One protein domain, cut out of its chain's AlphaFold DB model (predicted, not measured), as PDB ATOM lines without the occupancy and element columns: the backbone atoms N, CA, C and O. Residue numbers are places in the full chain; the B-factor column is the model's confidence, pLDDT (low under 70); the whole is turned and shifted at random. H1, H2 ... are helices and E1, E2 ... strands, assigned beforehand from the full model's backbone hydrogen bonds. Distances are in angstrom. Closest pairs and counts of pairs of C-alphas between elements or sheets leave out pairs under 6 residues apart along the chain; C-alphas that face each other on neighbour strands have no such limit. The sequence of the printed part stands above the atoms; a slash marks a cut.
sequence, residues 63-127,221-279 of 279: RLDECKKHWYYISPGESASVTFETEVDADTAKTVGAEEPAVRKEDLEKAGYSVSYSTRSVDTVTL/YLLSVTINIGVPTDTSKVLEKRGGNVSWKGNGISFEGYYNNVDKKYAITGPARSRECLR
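Overview. This is residues 63 to 127 and 221 to 279 of the 279 residues of an uncharacterized protein of Syntrophorhabdus sp. PtaU1.Bin050 (UniProt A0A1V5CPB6). A five-stranded sheet and a three-stranded sheet, both twisted, lie partly face to face as a sandwich, their strands crossed at 33 degrees and their best planes 35 degrees apart. H1 covers one end, near E4, E5 and the last residue of E6; H2 packs by the first residues of E6, and the small H3 by E4 and E5. The 124 printed residues hold three named helices and eight named strands, in the order E1 E2 H1 E3 H2 E4 E5 E6 E7 E8 H3. The sheets, ordered E1 - E8 - E7 - E6 - E3 and E2 - E5 - E4, are antiparallel throughout, and the class is mixed, helices and strands. The whole is compact, with a radius of gyration of the C-alphas of 14.8 A and spans of 46 by 32 by 19 A.

Along the chain. Begin with the larger sheet and find C-alpha 69 at (232.255, 225.862, 228.812); from there E1 runs through residues 69 to 74 for 16.2 A. Its other strands are E8, residues 265 to 271 and 19.6 A long; E7, residues 251 to 260 and 28.5 A; E6, residues 242 to 248 and 20.5 A; and the short E3, residues 102 to 104. In the smaller sheet, E2 takes residues 79 to 88 over 28.1 A, and E5 residues 221 to 230 over 29.1 A. The longest strand, E4, covers residues 114 to 127 over 38.4 A, bends by 51 degrees at residue 118, and ends at C-alpha 127, (238.014, 237.412, 246.980). The helices are H1, residues 90 to 98 and 12.8 A long; H2, residues 106 to 110; and H3, residues 275 to 278, with C-alpha 278 at (237.113, 231.737, 240.988).

Arrangement. Look first across the five-stranded sheet, whose edge strands are E1 and E3. E1 and E8 are antiparallel at 156 degrees, with N 72 and O 268 2.8 A apart, within hydrogen-bond range. E6, E7 and E8 form a meander, each strand the antiparallel neighbour of the one before, and E6 and E7, like E7 and E8, make a hairpin; N 253 and O 246 are 2.9 A apart, and N 267 and O 258 2.8 A. At the E3 edge, N 104 and O 245 stand 2.8 A apart. In the other sheet E5 is the inner strand, antiparallel to both its neighbours: across E2 and E5, N 84 and O 225 are within hydrogen-bond range at 2.9 A, and across E5 and E4, N 121 and O 224 are within it at 2.9 A. Between the sheets, the closest C-alphas of E2 and E8 are those of Phe 84 and Pro 271, 5.4 A apart, while E1 and E4 are apart. H1 is on the sheet E2 E5 E4 at a height over the sheet of 8.6 A, over E5 and slantwise to it at 38 degrees on the local plane; it only grazes the other sheet with residues 92 to 98. H2 is on the five-stranded sheet at a height of 6.6 A, only just over none of its strands, as two of its five C-alphas fall on E6. H3 only grazes the sheet E2 E5 E4. In H1 and H2 every O i to N i+4 pair is within hydrogen-bond range; H3 is too short for such a pair.

Size, cuts and confidence. The C-alphas of Leu 127 and Ser 236 are the two farthest apart, at 47.6 A. Residues 128 to 220 are not printed, and C-alphas 127 and 221 are 11.2 A apart across this cut, which lies between E4 and E5. Of the links printed whole, E5 to E6, with 11 residues, is long and the others are tight. The mean pLDDT of the printed part is 89.2; look for values under 70 at residues 63 to 65, 236 to 239 and 279, the chain's last residue.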
ATOM      1  N   ARG A  63     234.870 216.929 231.040       47.06
ATOM      2  CA  ARG A  63     235.069 217.207 232.478       47.06
ATOM      3  C   ARG A  63     236.249 218.133 232.779       47.06
ATOM      4  O   ARG A  63     236.270 218.788 233.811       47.06
ATOM      5  N   LEU A  64     237.244 218.208 231.896       49.72
ATOM      6  CA  LEU A  64     238.446 219.028 232.122       49.72
ATOM      7  C   LEU A  64     238.230 220.531 231.850       49.72
ATOM      8  O   LEU A  64     239.141 221.325 232.081       49.72
ATOM      9  N   ASP A  65     237.052 220.931 231.358       65.81
ATOM     10  CA  ASP A  65     236.768 222.296 230.889       65.81
ATOM     11  C   ASP A  65     235.534 222.938 231.550       65.81
ATOM     12  O   ASP A  65     234.992 223.916 231.032       65.81
ATOM     13  N   GLU A  66     235.103 222.409 232.701       76.62
ATOM     14  CA  GLU A  66     233.868 222.810 233.403       76.62
ATOM     15  C   GLU A  66     233.809 224.315 233.700       76.62
ATOM     16  O   GLU A  66     232.744 224.911 233.622       76.62
ATOM     17  N   CYS A  67     234.958 224.950 233.935       86.00
ATOM     18  CA  CYS A  67     235.052 226.388 234.192       86.00
ATOM     19  C   CYS A  67     235.232 227.269 232.954       86.00
ATOM     20  O   CYS A  67     235.376 228.490 233.083       86.00
ATOM     21  N   LYS A  68     235.275 226.675 231.758       86.25
ATOM     22  CA  LYS A  68     235.333 227.424 230.500       86.25
ATOM     23  C   LYS A  68     234.056 227.286 229.695       86.25
ATOM     24  O   LYS A  68     233.641 228.283 229.105       86.25
ATOM     25  N   LYS A  69     233.440 226.097 229.645       90.25
ATOM     26  CA  LYS A  69     232.255 225.862 228.812       90.25
ATOM     27  C   LYS A  69     231.211 224.944 229.434       90.25
ATOM     28  O   LYS A  69     231.525 223.861 229.915       90.25
ATOM     29  N   HIS A  70     229.950 225.333 229.272       89.88
ATOM     30  CA  HIS A  70     228.800 224.473 229.505       89.88
ATOM     31  C   HIS A  70     228.443 223.732 228.221       89.88
ATOM     32  O   HIS A  70     228.663 224.221 227.106       89.88
ATOM     33  N   TRP A  71     227.868 222.547 228.402       90.44
ATOM     34  CA  TRP A  71     227.387 221.677 227.339       90.44
ATOM     35  C   TRP A  71     226.009 221.148 227.716       90.44
ATOM     36  O   TRP A  71     225.872 220.365 228.654       90.44
ATOM     37  N   TYR A  72     224.994 221.566 226.969       91.62
ATOM     38  CA  TYR A  72     223.619 221.119 227.133       91.62
ATOM     39  C   TYR A  72     223.238 220.232 225.957       91.62
ATOM     40  O   TYR A  72     223.308 220.664 224.809       91.62
ATOM     41  N   TYR A  73     222.831 218.996 226.239       92.44
ATOM     42  CA  TYR A  73     222.421 218.034 225.219       92.44
ATOM     43  C   TYR A  73     220.904 217.856 225.240       92.44
ATOM     44  O   TYR A  73     220.359 217.323 226.203       92.44
ATOM     45  N   ILE A  74     220.240 218.275 224.166       93.00
ATOM     46  CA  ILE A  74     218.779 218.324 224.038       93.00
ATOM     47  C   ILE A  74     218.349 217.357 222.929       93.00
ATOM     48  O   ILE A  74     218.968 217.321 221.858       93.00
ATOM     49  N   SER A  75     217.318 216.546 223.169       93.94
ATOM     50  CA  SER A  75     216.836 215.600 222.156       93.94
ATOM     51  C   SER A  75     216.074 216.334 221.042       93.94
ATOM     52  O   SER A  75     215.476 217.378 221.297       93.94
ATOM     53  N   PRO A  76     216.069 215.823 219.796       93.06
ATOM     54  CA  PRO A  76     215.350 216.460 218.691       93.06
ATOM     55  C   PRO A  76     213.867 216.718 218.999       93.06
ATOM     56  O   PRO A  76     213.164 215.820 219.457       93.06
ATOM     57  N   GLY A  77     213.384 217.928 218.707       92.00
ATOM     58  CA  GLY A  77     212.006 218.352 218.979       92.00
ATOM     59  C   GLY A  77     211.709 218.741 220.434       92.00
ATOM     60  O   GLY A  77     210.593 219.173 220.717       92.00
ATOM     61  N   GLU A  78     212.672 218.615 221.349       95.38
ATOM     62  CA  GLU A  78     212.520 219.067 222.732       95.38
ATOM     63  C   GLU A  78     212.927 220.539 222.898       95.38
ATOM     64  O   GLU A  78     213.398 221.218 221.982       95.38
ATOM     65  N   SER A  79     212.713 221.062 224.101       94.44
ATOM     66  CA  SER A  79     213.172 222.386 224.507       94.44
ATOM     67  C   SER A  79     213.805 222.315 225.886       94.44
ATOM     68  O   SER A  79     213.402 221.501 226.715       94.44
ATOM     69  N   ALA A  80     214.779 223.180 226.139       94.69
ATOM     70  CA  ALA A  80     215.416 223.308 227.440       94.69
ATOM     71  C   ALA A  80     215.675 224.774 227.786       94.69
ATOM     72  O   ALA A  80     215.819 225.626 226.907       94.69
ATOM     73  N   SER A  81     215.765 225.043 229.084       96.44
ATOM     74  CA  SER A  81     216.294 226.294 229.615       96.44
ATOM     75  C   SER A  81     217.766 226.082 229.950       96.44
ATOM     76  O   SER A  81     218.102 225.160 230.695       96.44
ATOM     77  N   VAL A  82     218.645 226.883 229.352       94.88
ATOM     78  CA  VAL A  82     220.101 226.773 229.503       94.88
ATOM     79  C   VAL A  82     220.661 228.060 230.085       94.88
ATOM     80  O   VAL A  82     220.217 229.145 229.711       94.88
ATOM     81  N   THR A  83     221.640 227.949 230.980       95.25
ATOM     82  CA  THR A  83     222.284 229.101 231.620       95.25
ATOM     83  C   THR A  83     223.754 229.139 231.241       95.25
ATOM     84  O   THR A  83     224.442 228.128 231.252       95.25
ATOM     85  N   PHE A  84     224.246 230.316 230.892       95.50
ATOM     86  CA  PHE A  84     225.660 230.537 230.622       95.50
ATOM     87  C   PHE A  84     226.185 231.621 231.541       95.50
ATOM     88  O   PHE A  84     225.450 232.549 231.877       95.50
ATOM     89  N   GLU A  85     227.453 231.502 231.919       94.62
ATOM     90  CA  GLU A  85     228.060 232.356 232.935       94.62
ATOM     91  C   GLU A  85     229.415 232.874 232.470       94.62
ATOM     92  O   GLU A  85     230.228 232.130 231.911       94.62
ATOM     93  N   THR A  86     229.666 234.163 232.674       94.25
ATOM     94  CA  THR A  86     230.930 234.797 232.303       94.25
ATOM     95  C   THR A  86     231.311 235.911 233.273       94.25
ATOM     96  O   THR A  86     230.445 236.551 233.867       94.25
ATOM     97  N   GLU A  87     232.611 236.153 233.435       93.12
ATOM     98  CA  GLU A  87     233.108 237.312 234.178       93.12
ATOM     99  C   GLU A  87     232.993 238.562 233.299       93.12
ATOM    100  O   GLU A  87     233.381 238.547 232.129       93.12
ATOM    101  N   VAL A  88     232.469 239.644 233.868       92.94
ATOM    102  CA  VAL A  88     232.347 240.949 233.217       92.94
ATOM    103  C   VAL A  88     232.975 242.040 234.081       92.94
ATOM    104  O   VAL A  88     233.149 241.885 235.290       92.94
ATOM    105  N   ASP A  89     233.323 243.166 233.463       92.06
ATOM    106  CA  ASP A  89     233.774 244.345 234.200       92.06
ATOM    107  C   ASP A  89     232.620 245.042 234.951       92.06
ATOM    108  O   ASP A  89     231.433 244.797 234.707       92.06
ATOM    109  N   ALA A  90     232.979 245.932 235.882       92.12
ATOM    110  CA  ALA A  90     232.027 246.651 236.729       92.12
ATOM    111  C   ALA A  90     231.031 247.509 235.929       92.12
ATOM    112  O   ALA A  90     229.889 247.698 236.350       92.12
ATOM    113  N   ASP A  91     231.445 248.051 234.782       92.75
ATOM    114  CA  ASP A  91     230.611 248.939 233.972       92.75
ATOM    115  C   ASP A  91     229.587 248.147 233.151       92.75
ATOM    116  O   ASP A  91     228.419 248.538 233.036       92.75
ATOM    117  N   THR A  92     229.990 246.982 232.653       93.06
ATOM    118  CA  THR A  92     229.115 245.999 232.021       93.06
ATOM    119  C   THR A  92     228.131 245.448 233.049       93.06
ATOM    120  O   THR A  92     226.933 245.457 232.782       93.06
ATOM    121  N   ALA A  93     228.583 245.078 234.252       93.00
ATOM    122  CA  ALA A  93     227.718 244.638 235.350       93.00
ATOM    123  C   ALA A  93     226.622 245.666 235.691       93.00
ATOM    124  O   ALA A  93     225.443 245.318 235.793       93.00
ATOM    125  N   LYS A  94     226.983 246.955 235.788       93.31
ATOM    126  CA  LYS A  94     226.013 248.049 235.974       93.31
ATOM    127  C   LYS A  94     225.047 248.170 234.796       93.31
ATOM    128  O   LYS A  94     223.849 248.336 235.006       93.31
ATOM    129  N   THR A  95     225.556 248.078 233.566       93.25
ATOM    130  CA  THR A  95     224.737 248.185 232.347       93.25
ATOM    131  C   THR A  95     223.711 247.052 232.263       93.25
ATOM    132  O   THR A  95     222.542 247.312 231.989       93.25
ATOM    133  N   VAL A  96     224.110 245.816 232.577       92.50
ATOM    134  CA  VAL A  96     223.223 244.641 232.637       92.50
ATOM    135  C   VAL A  96     222.056 244.883 233.601       92.50
ATOM    136  O   VAL A  96     220.920 244.516 233.304       92.50
ATOM    137  N   GLY A  97     222.305 245.520 234.747       86.12
ATOM    138  CA  GLY A  97     221.260 245.829 235.727       86.12
ATOM    139  C   GLY A  97     220.231 246.866 235.257       86.12
ATOM    140  O   GLY A  97     219.117 246.882 235.775       86.12
ATOM    141  N   ALA A  98     220.574 247.712 234.283       89.50
ATOM    142  CA  ALA A  98     219.765 248.866 233.886       89.50
ATOM    143  C   ALA A  98     219.120 248.745 232.495       89.50
ATOM    144  O   ALA A  98     218.080 249.357 232.253       89.50
ATOM    145  N   GLU A  99     219.722 247.986 231.579       91.69
ATOM    146  CA  GLU A  99     219.337 247.957 230.163       91.69
ATOM    147  C   GLU A  99     218.917 246.553 229.705       91.69
ATOM    148  O   GLU A  99     219.447 245.538 230.163       91.69
ATOM    149  N   GLU A 100     217.981 246.486 228.754       92.56
ATOM    150  CA  GLU A 100     217.630 245.233 228.082       92.56
ATOM    151  C   GLU A 100     218.728 244.794 227.098       92.56
ATOM    152  O   GLU A 100     219.334 245.643 226.436       92.56
ATOM    153  N   PRO A 101     218.997 243.480 226.970       94.94
ATOM    154  CA  PRO A 101     220.000 242.993 226.040       94.94
ATOM    155  C   PRO A 101     219.549 243.104 224.585       94.94
ATOM    156  O   PRO A 101     218.383 242.898 224.243       94.94
ATOM    157  N   ALA A 102     220.524 243.262 223.697       93.81
ATOM    158  CA  ALA A 102     220.379 242.861 222.310       93.81
ATOM    159  C   ALA A 102     220.529 241.336 222.202       93.81
ATOM    160  O   ALA A 102     221.510 240.763 222.682       93.81
ATOM    161  N   VAL A 103     219.577 240.679 221.539       94.06
ATOM    162  CA  VAL A 103     219.611 239.233 221.286       94.06
ATOM    163  C   VAL A 103     219.814 239.003 219.795       94.06
ATOM    164  O   VAL A 103     218.969 239.396 218.996       94.06
ATOM    165  N   ARG A 104     220.921 238.356 219.426       93.56
ATOM    166  CA  ARG A 104     221.200 237.898 218.059       93.56
ATOM    167  C   ARG A 104     221.011 236.394 217.998       93.56
ATOM    168  O   ARG A 104     221.703 235.650 218.692       93.56
ATOM    169  N   LYS A 105     220.058 235.950 217.191       92.94
ATOM    170  CA  LYS A 105     219.627 234.544 217.121       92.94
ATOM    171  C   LYS A 105     219.272 234.088 215.711       92.94
ATOM    172  O   LYS A 105     218.893 232.940 215.514       92.94
ATOM    173  N   GLU A 106     219.431 234.963 214.727       93.12
ATOM    174  CA  GLU A 106     218.945 234.781 213.363       93.12
ATOM    175  C   GLU A 106     219.594 233.561 212.698       93.12
ATOM    176  O   GLU A 106     218.943 232.839 211.947       93.12
ATOM    177  N   ASP A 107     220.871 233.298 212.982       89.94
ATOM    178  CA  ASP A 107     221.590 232.157 212.410       89.94
ATOM    179  C   ASP A 107     221.179 230.816 213.026       89.94
ATOM    180  O   ASP A 107     221.176 229.797 212.331       89.94
ATOM    181  N   LEU A 108     220.778 230.813 214.299       90.31
ATOM    182  CA  LEU A 108     220.160 229.654 214.942       90.31
ATOM    183  C   LEU A 108     218.728 229.450 214.432       90.31
ATOM    184  O   LEU A 108     218.356 228.335 214.075       90.31
ATOM    185  N   GLU A 109     217.938 230.514 214.308       92.06
ATOM    186  CA  GLU A 109     216.557 230.423 213.820       92.06
ATOM    187  C   GLU A 109     216.482 229.937 212.364       92.06
ATOM    188  O   GLU A 109     215.657 229.083 212.041       92.06
ATOM    189  N   LYS A 110     217.413 230.360 211.493       89.88
ATOM    190  CA  LYS A 110     217.553 229.804 210.129       89.88
ATOM    191  C   LYS A 110     217.824 228.298 210.117       89.88
ATOM    192  O   LYS A 110     217.456 227.622 209.161       89.88
ATOM    193  N   ALA A 111     218.481 227.780 211.153       88.06
ATOM    194  CA  ALA A 111     218.761 226.356 211.309       88.06
ATOM    195  C   ALA A 111     217.616 225.585 211.996       88.06
ATOM    196  O   ALA A 111     217.742 224.381 212.207       88.06
ATOM    197  N   GLY A 112     216.496 226.246 212.309       89.81
ATOM    198  CA  GLY A 112     215.298 225.625 212.876       89.81
ATOM    199  C   GLY A 112     215.244 225.608 214.403       89.81
ATOM    200  O   GLY A 112     214.338 224.992 214.960       89.81
ATOM    201  N   TYR A 113     216.182 226.266 215.087       92.12
ATOM    202  CA  TYR A 113     216.082 226.472 216.531       92.12
ATOM    203  C   TYR A 113     215.037 227.546 216.847       92.12
ATOM    204  O   TYR A 113     214.888 228.510 216.100       92.12
ATOM    205  N   SER A 114     214.366 227.435 217.992       93.62
ATOM    206  CA  SER A 114     213.669 228.568 218.604       93.62
ATOM    207  C   SER A 114     214.513 229.088 219.760       93.62
ATOM    208  O   SER A 114     214.981 228.312 220.589       93.62
ATOM    209  N   VAL A 115     214.762 230.397 219.807       94.81
ATOM    210  CA  VAL A 115     215.614 231.001 220.839       94.81
ATOM    211  C   VAL A 115     214.889 232.182 221.464       94.81
ATOM    212  O   VAL A 115     214.444 233.104 220.772       94.81
ATOM    213  N   SER A 116     214.784 232.175 222.789       94.62
ATOM    214  CA  SER A 116     214.226 233.292 223.548       94.62
ATOM    215  C   SER A 116     215.049 233.565 224.799       94.62
ATOM    216  O   SER A 116     215.395 232.655 225.551       94.62
ATOM    217  N   TYR A 117     215.379 234.836 225.005       94.94
ATOM    218  CA  TYR A 117     215.987 235.297 226.244       94.94
ATOM    219  C   TYR A 117     214.973 235.163 227.389       94.94
ATOM    220  O   TYR A 117     213.808 235.520 227.216       94.94
ATOM    221  N   SER A 118     215.414 234.621 228.527       95.00
ATOM    222  CA  SER A 118     214.565 234.378 229.697       95.00
ATOM    223  C   SER A 118     214.872 235.374 230.810       95.00
ATOM    224  O   SER A 118     214.026 236.182 231.183       95.00
ATOM    225  N   THR A 119     216.099 235.344 231.333       95.62
ATOM    226  CA  THR A 119     216.506 236.199 232.451       95.62
ATOM    227  C   THR A 119     218.020 236.402 232.486       95.62
ATOM    228  O   THR A 119     218.774 235.725 231.779       95.62
ATOM    229  N   ARG A 120     218.450 237.342 233.327       94.50
ATOM    230  CA  ARG A 120     219.840 237.667 233.633       94.50
ATOM    231  C   ARG A 120     220.011 237.877 235.132       94.50
ATOM    232  O   ARG A 120     219.096 238.354 235.800       94.50
ATOM    233  N   SER A 121     221.202 237.599 235.633       94.25
ATOM    234  CA  SER A 121     221.632 237.965 236.980       94.25
ATOM    235  C   SER A 121     223.100 238.361 236.976       94.25
ATOM    236  O   SER A 121     223.871 237.900 236.137       94.25
ATOM    237  N   VAL A 122     223.482 239.211 237.926       94.44
ATOM    238  CA  VAL A 122     224.883 239.523 238.208       94.44
ATOM    239  C   VAL A 122     225.160 239.159 239.660       94.44
ATOM    240  O   VAL A 122     224.542 239.740 240.551       94.44
ATOM    241  N   ASP A 123     226.063 238.209 239.893       92.88
ATOM    242  CA  ASP A 123     226.619 237.946 241.226       92.88
ATOM    243  C   ASP A 123     227.903 238.763 241.408       92.88
ATOM    244  O   ASP A 123     228.710 238.888 240.485       92.88
ATOM    245  N   THR A 124     228.092 239.329 242.599       94.19
ATOM    246  CA  THR A 124     229.336 240.013 242.968       94.19
ATOM    247  C   THR A 124     230.083 239.144 243.961       94.19
ATOM    248  O   THR A 124     229.617 238.893 245.073       94.19
ATOM    249  N   VAL A 125     231.262 238.683 243.557       92.12
ATOM    250  CA  VAL A 125     232.109 237.804 244.358       92.12
ATOM    251  C   VAL A 125     233.345 238.576 244.786       92.12
ATOM    252  O   VAL A 125     234.150 238.984 243.955       92.12
ATOM    253  N   THR A 126     233.520 238.746 246.092       93.06
ATOM    254  CA  THR A 126     234.728 239.347 246.660       93.06
ATOM    255  C   THR A 126     235.695 238.249 247.082       93.06
ATOM    256  O   THR A 126     235.336 237.372 247.870       93.06
ATOM    257  N   LEU A 127     236.926 238.295 246.571       90.75
ATOM    258  CA  LEU A 127     238.014 237.412 246.980       90.75
ATOM    259  C   LEU A 127     239.182 238.226 247.521       90.75
ATOM    260  O   LEU A 127     239.665 239.143 246.863       90.75
ATOM    261  N   TYR A 221     232.565 240.342 238.961       94.31
ATOM    262  CA  TYR A 221     231.159 240.399 238.580       94.31
ATOM    263  C   TYR A 221     230.870 239.258 237.611       94.31
ATOM    264  O   TYR A 221     231.424 239.209 236.513       94.31
ATOM    265  N   LEU A 222     230.032 238.319 238.032       94.69
ATOM    266  CA  LEU A 222     229.656 237.156 237.240       94.69
ATOM    267  C   LEU A 222     228.273 237.380 236.651       94.69
ATOM    268  O   LEU A 222     227.282 237.446 237.374       94.69
ATOM    269  N   LEU A 223     228.224 237.517 235.332       95.25
ATOM    270  CA  LEU A 223     226.996 237.601 234.564       95.25
ATOM    271  C   LEU A 223     226.504 236.190 234.252       95.25
ATOM    272  O   LEU A 223     227.184 235.459 233.531       95.25
ATOM    273  N   SER A 224     225.293 235.866 234.692       95.62
ATOM    274  CA  SER A 224     224.582 234.649 234.302       95.62
ATOM    275  C   SER A 224     223.391 235.026 233.422       95.62
ATOM    276  O   SER A 224     222.598 235.902 233.772       95.62
ATOM    277  N   VAL A 225     223.258 234.383 232.263       96.56
ATOM    278  CA  VAL A 225     222.137 234.586 231.334       96.56
ATOM    279  C   VAL A 225     221.467 233.256 231.063       96.56
ATOM    280  O   VAL A 225     222.123 232.300 230.651       96.56
ATOM    281  N   THR A 226     220.149 233.223 231.234       96.50
ATOM    282  CA  THR A 226     219.323 232.057 230.936       96.50
ATOM    283  C   THR A 226     218.545 232.273 229.645       96.50
ATOM    284  O   THR A 226     217.909 233.312 229.437       96.50
ATOM    285  N   ILE A 227     218.575 231.267 228.777       96.44
ATOM    286  CA  ILE A 227     217.966 231.276 227.449       96.44
ATOM    287  C   ILE A 227     217.120 230.014 227.313       96.44
ATOM    288  O   ILE A 227     217.585 228.918 227.615       96.44
ATOM    289  N   ASN A 228     215.892 230.154 226.820       96.75
ATOM    290  CA  ASN A 228     215.089 229.003 226.427       96.75
ATOM    291  C   ASN A 228     215.373 228.684 224.962       96.75
ATOM    292  O   ASN A 228     215.248 229.558 224.093       96.75
ATOM    293  N   ILE A 229     215.746 227.435 224.698       95.31
ATOM    294  CA  ILE A 229     216.096 226.942 223.369       95.31
ATOM    295  C   ILE A 229     215.225 225.737 223.037       95.31
ATOM    296  O   ILE A 229     215.280 224.718 223.727       95.31
ATOM    297  N   GLY A 230     214.452 225.847 221.960       94.69
ATOM    298  CA  GLY A 230     213.837 224.712 221.282       94.69
ATOM    299  C   GLY A 230     214.729 224.235 220.146       94.69
ATOM    300  O   GLY A 230     215.260 225.048 219.386       94.69
ATOM    301  N   VAL A 231     214.913 222.921 220.031       92.81
ATOM    302  CA  VAL A 231     215.754 222.325 218.985       92.81
ATOM    303  C   VAL A 231     214.894 221.662 217.907       92.81
ATOM    304  O   VAL A 231     213.832 221.112 218.217       92.81
ATOM    305  N   PRO A 232     215.315 221.699 216.631       90.69
ATOM    306  CA  PRO A 232     214.508 221.152 215.549       90.69
ATOM    307  C   PRO A 232     214.363 219.629 215.653       90.69
ATOM    308  O   PRO A 232     215.176 218.935 216.261       90.69
ATOM    309  N   THR A 233     213.318 219.085 215.030       89.88
ATOM    310  CA  THR A 233     213.166 217.631 214.849       89.88
ATOM    311  C   THR A 233     213.999 217.122 213.665       89.88
ATOM    312  O   THR A 233     214.419 215.967 213.655       89.88
ATOM    313  N   ASP A 234     214.242 217.977 212.663       83.81
ATOM    314  CA  ASP A 234     215.018 217.644 211.464       83.81
ATOM    315  C   ASP A 234     216.528 217.687 211.745       83.81
ATOM    316  O   ASP A 234     217.158 218.747 211.785       83.81
ATOM    317  N   THR A 235     217.115 216.503 211.894       78.19
ATOM    318  CA  THR A 235     218.541 216.301 212.178       78.19
ATOM    319  C   THR A 235     219.422 216.326 210.929       78.19
ATOM    320  O   THR A 235     220.647 216.305 211.040       78.19
ATOM    321  N   SER A 236     218.832 216.423 209.731       68.12
ATOM    322  CA  SER A 236     219.568 216.343 208.463       68.12
ATOM    323  C   SER A 236     220.306 217.633 208.073       68.12
ATOM    324  O   SER A 236     221.151 217.602 207.180       68.12
ATOM    325  N   LYS A 237     220.022 218.764 208.742       57.94
ATOM    326  CA  LYS A 237     220.463 220.111 208.313       57.94
ATOM    327  C   LYS A 237     221.426 220.842 209.251       57.94
ATOM    328  O   LYS A 237     221.882 221.929 208.906       57.94
ATOM    329  N   VAL A 238     221.758 220.284 210.414       62.03
ATOM    330  CA  VAL A 238     222.435 221.043 211.486       62.03
ATOM    331  C   VAL A 238     223.767 220.407 211.887       62.03
ATOM    332  O   VAL A 238     224.028 220.147 213.053       62.03
ATOM    333  N   LEU A 239     224.629 220.120 210.912       61.56
ATOM    334  CA  LEU A 239     225.976 219.601 211.193       61.56
ATOM    335  C   LEU A 239     226.984 220.712 211.513       61.56
ATOM    336  O   LEU A 239     227.965 220.482 212.214       61.56
ATOM    337  N   GLU A 240     226.737 221.921 211.011       77.75
ATOM    338  CA  GLU A 240     227.581 223.084 211.266       77.75
ATOM    339  C   GLU A 240     227.144 223.823 212.529       77.75
ATOM    340  O   GLU A 240     225.953 223.966 212.810       77.75
ATOM    341  N   LYS A 241     228.130 224.353 213.252       84.88
ATOM    342  CA  LYS A 241     227.908 225.239 214.392       84.88
ATOM    343  C   LYS A 241     227.220 226.527 213.954       84.88
ATOM    344  O   LYS A 241     227.656 227.183 213.009       84.88
ATOM    345  N   ARG A 242     226.170 226.906 214.679       89.12
ATOM    346  CA  ARG A 242     225.443 228.168 214.500       89.12
ATOM    347  C   ARG A 242     225.483 228.966 215.792       89.12
ATOM    348  O   ARG A 242     225.261 228.409 216.863       89.12
ATOM    349  N   GLY A 243     225.805 230.249 215.678       90.38
ATOM    350  CA  GLY A 243     226.003 231.130 216.822       90.38
ATOM    351  C   GLY A 243     224.739 231.887 217.217       90.38
ATOM    352  O   GLY A 243     223.933 232.267 216.369       90.38
ATOM    353  N   GLY A 244     224.616 232.144 218.512       92.50
ATOM    354  CA  GLY A 244     223.721 233.128 219.101       92.50
ATOM    355  C   GLY A 244     224.479 233.995 220.104       92.50
ATOM    356  O   GLY A 244     225.558 233.633 220.582       92.50
ATOM    357  N   ASN A 245     223.934 235.167 220.412       94.94
ATOM    358  CA  ASN A 245     224.533 236.093 221.362       94.94
ATOM    359  C   ASN A 245     223.465 236.885 222.125       94.94
ATOM    360  O   ASN A 245     222.453 237.291 221.555       94.94
ATOM    361  N   VAL A 246     223.728 237.129 223.407       94.69
ATOM    362  CA  VAL A 246     223.007 238.085 224.251       94.69
ATOM    363  C   VAL A 246     224.025 239.111 224.734       94.69
ATOM    364  O   VAL A 246     225.010 238.732 225.371       94.69
ATOM    365  N   SER A 247     223.828 240.390 224.418       93.69
ATOM    366  CA  SER A 247     224.815 241.431 224.728       93.69
ATOM    367  C   SER A 247     224.233 242.782 225.133       93.69
ATOM    368  O   SER A 247     223.140 243.174 224.733       93.69
ATOM    369  N   TRP A 248     225.040 243.524 225.888       92.88
ATOM    370  CA  TRP A 248     224.862 244.909 226.300       92.88
ATOM    371  C   TRP A 248     226.029 245.714 225.751       92.88
ATOM    372  O   TRP A 248     227.183 245.453 226.085       92.88
ATOM    373  N   LYS A 249     225.744 246.675 224.867       85.69
ATOM    374  CA  LYS A 249     226.769 247.546 224.255       85.69
ATOM    375  C   LYS A 249     227.950 246.772 223.634       85.69
ATOM    376  O   LYS A 249     229.072 247.261 223.610       85.69
ATOM    377  N   GLY A 250     227.690 245.572 223.112       81.44
ATOM    378  CA  GLY A 250     228.693 244.709 222.477       81.44
ATOM    379  C   GLY A 250     229.380 243.696 223.403       81.44
ATOM    380  O   GLY A 250     230.028 242.788 222.889       81.44
ATOM    381  N   ASN A 251     229.182 243.780 224.722       87.06
ATOM    382  CA  ASN A 251     229.704 242.821 225.703       87.06
ATOM    383  C   ASN A 251     228.608 241.846 226.148       87.06
ATOM    384  O   ASN A 251     227.451 242.238 226.274       87.06
ATOM    385  N   GLY A 252     228.936 240.582 226.414       89.19
ATOM    386  CA  GLY A 252     227.957 239.620 226.924       89.19
ATOM    387  C   GLY A 252     228.328 238.172 226.645       89.19
ATOM    388  O   GLY A 252     229.499 237.802 226.661       89.19
ATOM    389  N   ILE A 253     227.313 237.352 226.388       94.38
ATOM    390  CA  ILE A 253     227.439 235.902 226.269       94.38
ATOM    391  C   ILE A 253     227.167 235.467 224.835       94.38
ATOM    392  O   ILE A 253     226.111 235.744 224.268       94.38
ATOM    393  N   SER A 254     228.117 234.720 224.279       94.69
ATOM    394  CA  SER A 254     227.974 234.021 223.004       94.69
ATOM    395  C   SER A 254     227.839 232.525 223.241       94.69
ATOM    396  O   SER A 254     228.540 231.955 224.078       94.69
ATOM    397  N   PHE A 255     226.959 231.890 222.481       94.38
ATOM    398  CA  PHE A 255     226.696 230.460 222.551       94.38
ATOM    399  C   PHE A 255     226.531 229.882 221.146       94.38
ATOM    400  O   PHE A 255     226.274 230.600 220.181       94.38
ATOM    401  N   GLU A 256     226.707 228.574 221.020       93.56
ATOM    402  CA  GLU A 256     226.658 227.848 219.758       93.56
ATOM    403  C   GLU A 256     225.740 226.636 219.884       93.56
ATOM    404  O   GLU A 256     225.766 225.938 220.896       93.56
ATOM    405  N   GLY A 257     224.974 226.358 218.833       90.94
ATOM    406  CA  GLY A 257     224.208 225.129 218.670       90.94
ATOM    407  C   GLY A 257     224.722 224.307 217.491       90.94
ATOM    408  O   GLY A 257     225.061 224.867 216.447       90.94
ATOM    409  N   TYR A 258     224.781 222.984 217.645       90.44
ATOM    410  CA  TYR A 258     224.966 222.040 216.537       90.44
ATOM    411  C   TYR A 258     224.376 220.666 216.869       90.44
ATOM    412  O   TYR A 258     224.119 220.354 218.031       90.44
ATOM    413  N   TYR A 259     224.165 219.823 215.861       89.69
ATOM    414  CA  TYR A 259     223.760 218.436 216.060       89.69
ATOM    415  C   TYR A 259     224.981 217.527 216.221       89.69
ATOM    416  O   TYR A 259     225.860 217.467 215.358       89.69
ATOM    417  N   ASN A 260     225.041 216.795 217.332       86.50
ATOM    418  CA  ASN A 260     226.066 215.795 217.591       86.50
ATOM    419  C   ASN A 260     225.583 214.423 217.091       86.50
ATOM    420  O   ASN A 260     224.691 213.807 217.675       86.50
ATOM    421  N   ASN A 261     226.214 213.926 216.023       82.56
ATOM    422  CA  ASN A 261     225.878 212.637 215.409       82.56
ATOM    423  C   ASN A 261     226.202 211.417 216.281       82.56
ATOM    424  O   ASN A 261     225.593 210.366 216.078       82.56
ATOM    425  N   VAL A 262     227.152 211.530 217.214       84.25
ATOM    426  CA  VAL A 262     227.544 210.422 218.098       84.25
ATOM    427  C   VAL A 262     226.438 210.174 219.116       84.25
ATOM    428  O   VAL A 262     225.911 209.067 219.205       84.25
ATOM    429  N   ASP A 263     226.022 211.234 219.808       82.00
ATOM    430  CA  ASP A 263     225.021 211.155 220.876       82.00
ATOM    431  C   ASP A 263     223.580 211.278 220.361       82.00
ATOM    432  O   ASP A 263     222.630 211.107 221.124       82.00
ATOM    433  N   LYS A 264     223.410 211.575 219.064       88.31
ATOM    434  CA  LYS A 264     222.123 211.830 218.395       88.31
ATOM    435  C   LYS A 264     221.283 212.896 219.108       88.31
ATOM    436  O   LYS A 264     220.065 212.776 219.238       88.31
ATOM    437  N   LYS A 265     221.955 213.947 219.580       89.81
ATOM    438  CA  LYS A 265     221.371 215.070 220.322       89.81
ATOM    439  C   LYS A 265     221.901 216.394 219.794       89.81
ATOM    440  O   LYS A 265     223.008 216.462 219.262       89.81
ATOM    441  N   TYR A 266     221.135 217.457 219.990       90.69
ATOM    442  CA  TYR A 266     221.621 218.814 219.777       90.69
ATOM    443  C   TYR A 266     222.449 219.251 220.979       90.69
ATOM    444  O   TYR A 266     221.981 219.181 222.112       90.69
ATOM    445  N   ALA A 267     223.674 219.693 220.724       91.56
ATOM    446  CA  ALA A 267     224.547 220.287 221.718       91.56
ATOM    447  C   ALA A 267     224.422 221.813 221.647       91.56
ATOM    448  O   ALA A 267     224.647 222.396 220.584       91.56
ATOM    449  N   ILE A 268     224.089 222.446 222.770       92.94
ATOM    450  CA  ILE A 268     224.217 223.891 222.967       92.94
ATOM    451  C   ILE A 268     225.389 224.138 223.912       92.94
ATOM    452  O   ILE A 268     225.440 223.570 225.004       92.94
ATOM    453  N   THR A 269     226.328 224.985 223.509       92.88
ATOM    454  CA  THR A 269     227.521 225.301 224.295       92.88
ATOM    455  C   THR A 269     227.753 226.796 224.409       92.88
ATOM    456  O   THR A 269     227.451 227.554 223.495       92.88
ATOM    457  N   GLY A 270     228.311 227.222 225.534       94.25
ATOM    458  CA  GLY A 270     228.592 228.615 225.861       94.25
ATOM    459  C   GLY A 270     229.473 228.689 227.108       94.25
ATOM    460  O   GLY A 270     229.887 227.641 227.607       94.25
ATOM    461  N   PRO A 271     229.808 229.890 227.598       94.44
ATOM    462  CA  PRO A 271     230.720 230.068 228.724       94.44
ATOM    463  C   PRO A 271     230.131 229.537 230.047       94.44
ATOM    464  O   PRO A 271     228.913 229.513 230.225       94.44
ATOM    465  N   ALA A 272     231.013 229.099 230.950       92.31
ATOM    466  CA  ALA A 272     230.677 228.461 232.235       92.31
ATOM    467  C   ALA A 272     231.485 229.007 233.418       92.31
ATOM    468  O   ALA A 272     231.848 228.278 234.340       92.31
ATOM    469  N   ARG A 273     231.872 230.282 233.365       89.75
ATOM    470  CA  ARG A 273     232.687 230.879 234.422       89.75
ATOM    471  C   ARG A 273     231.796 231.186 235.630       89.75
ATOM    472  O   ARG A 273     231.359 232.319 235.797       89.75
ATOM    473  N   SER A 274     231.534 230.166 236.443       83.75
ATOM    474  CA  SER A 274     230.745 230.269 237.671       83.75
ATOM    475  C   SER A 274     231.586 230.764 238.855       83.75
ATOM    476  O   SER A 274     232.808 230.947 238.767       83.75
ATOM    477  N   ARG A 275     230.940 230.953 240.008       82.44
ATOM    478  CA  ARG A 275     231.591 231.358 241.262       82.44
ATOM    479  C   ARG A 275     232.636 230.355 241.740       82.44
ATOM    480  O   ARG A 275     233.686 230.746 242.249       82.44
ATOM    481  N   GLU A 276     232.366 229.067 241.581       81.81
ATOM    482  CA  GLU A 276     233.258 227.976 241.976       81.81
ATOM    483  C   GLU A 276     234.572 228.022 241.197       81.81
ATOM    484  O   GLU A 276     235.611 227.638 241.725       81.81
ATOM    485  N   CYS A 277     234.540 228.564 239.980       83.81
ATOM    486  CA  CYS A 277     235.696 228.699 239.105       83.81
ATOM    487  C   CYS A 277     236.666 229.816 239.501       83.81
ATOM    488  O   CYS A 277     237.748 229.922 238.911       83.81
ATOM    489  N   LEU A 278     236.270 230.676 240.442       77.25
ATOM    490  CA  LEU A 278     237.113 231.737 240.988       77.25
ATOM    491  C   LEU A 278     237.931 231.283 242.212       77.25
ATOM    492  O   LEU A 278     238.764 232.057 242.679       77.25
ATOM    493  N   ARG A 279     237.683 230.075 242.738       66.12
ATOM    494  CA  ARG A 279     238.397 229.519 243.896       66.12
ATOM    495  C   ARG A 279     239.776 228.974 243.543       66.12
ATOM    496  O   ARG A 279     239.958 228.496 242.401       66.12
TER     497      ARG A 279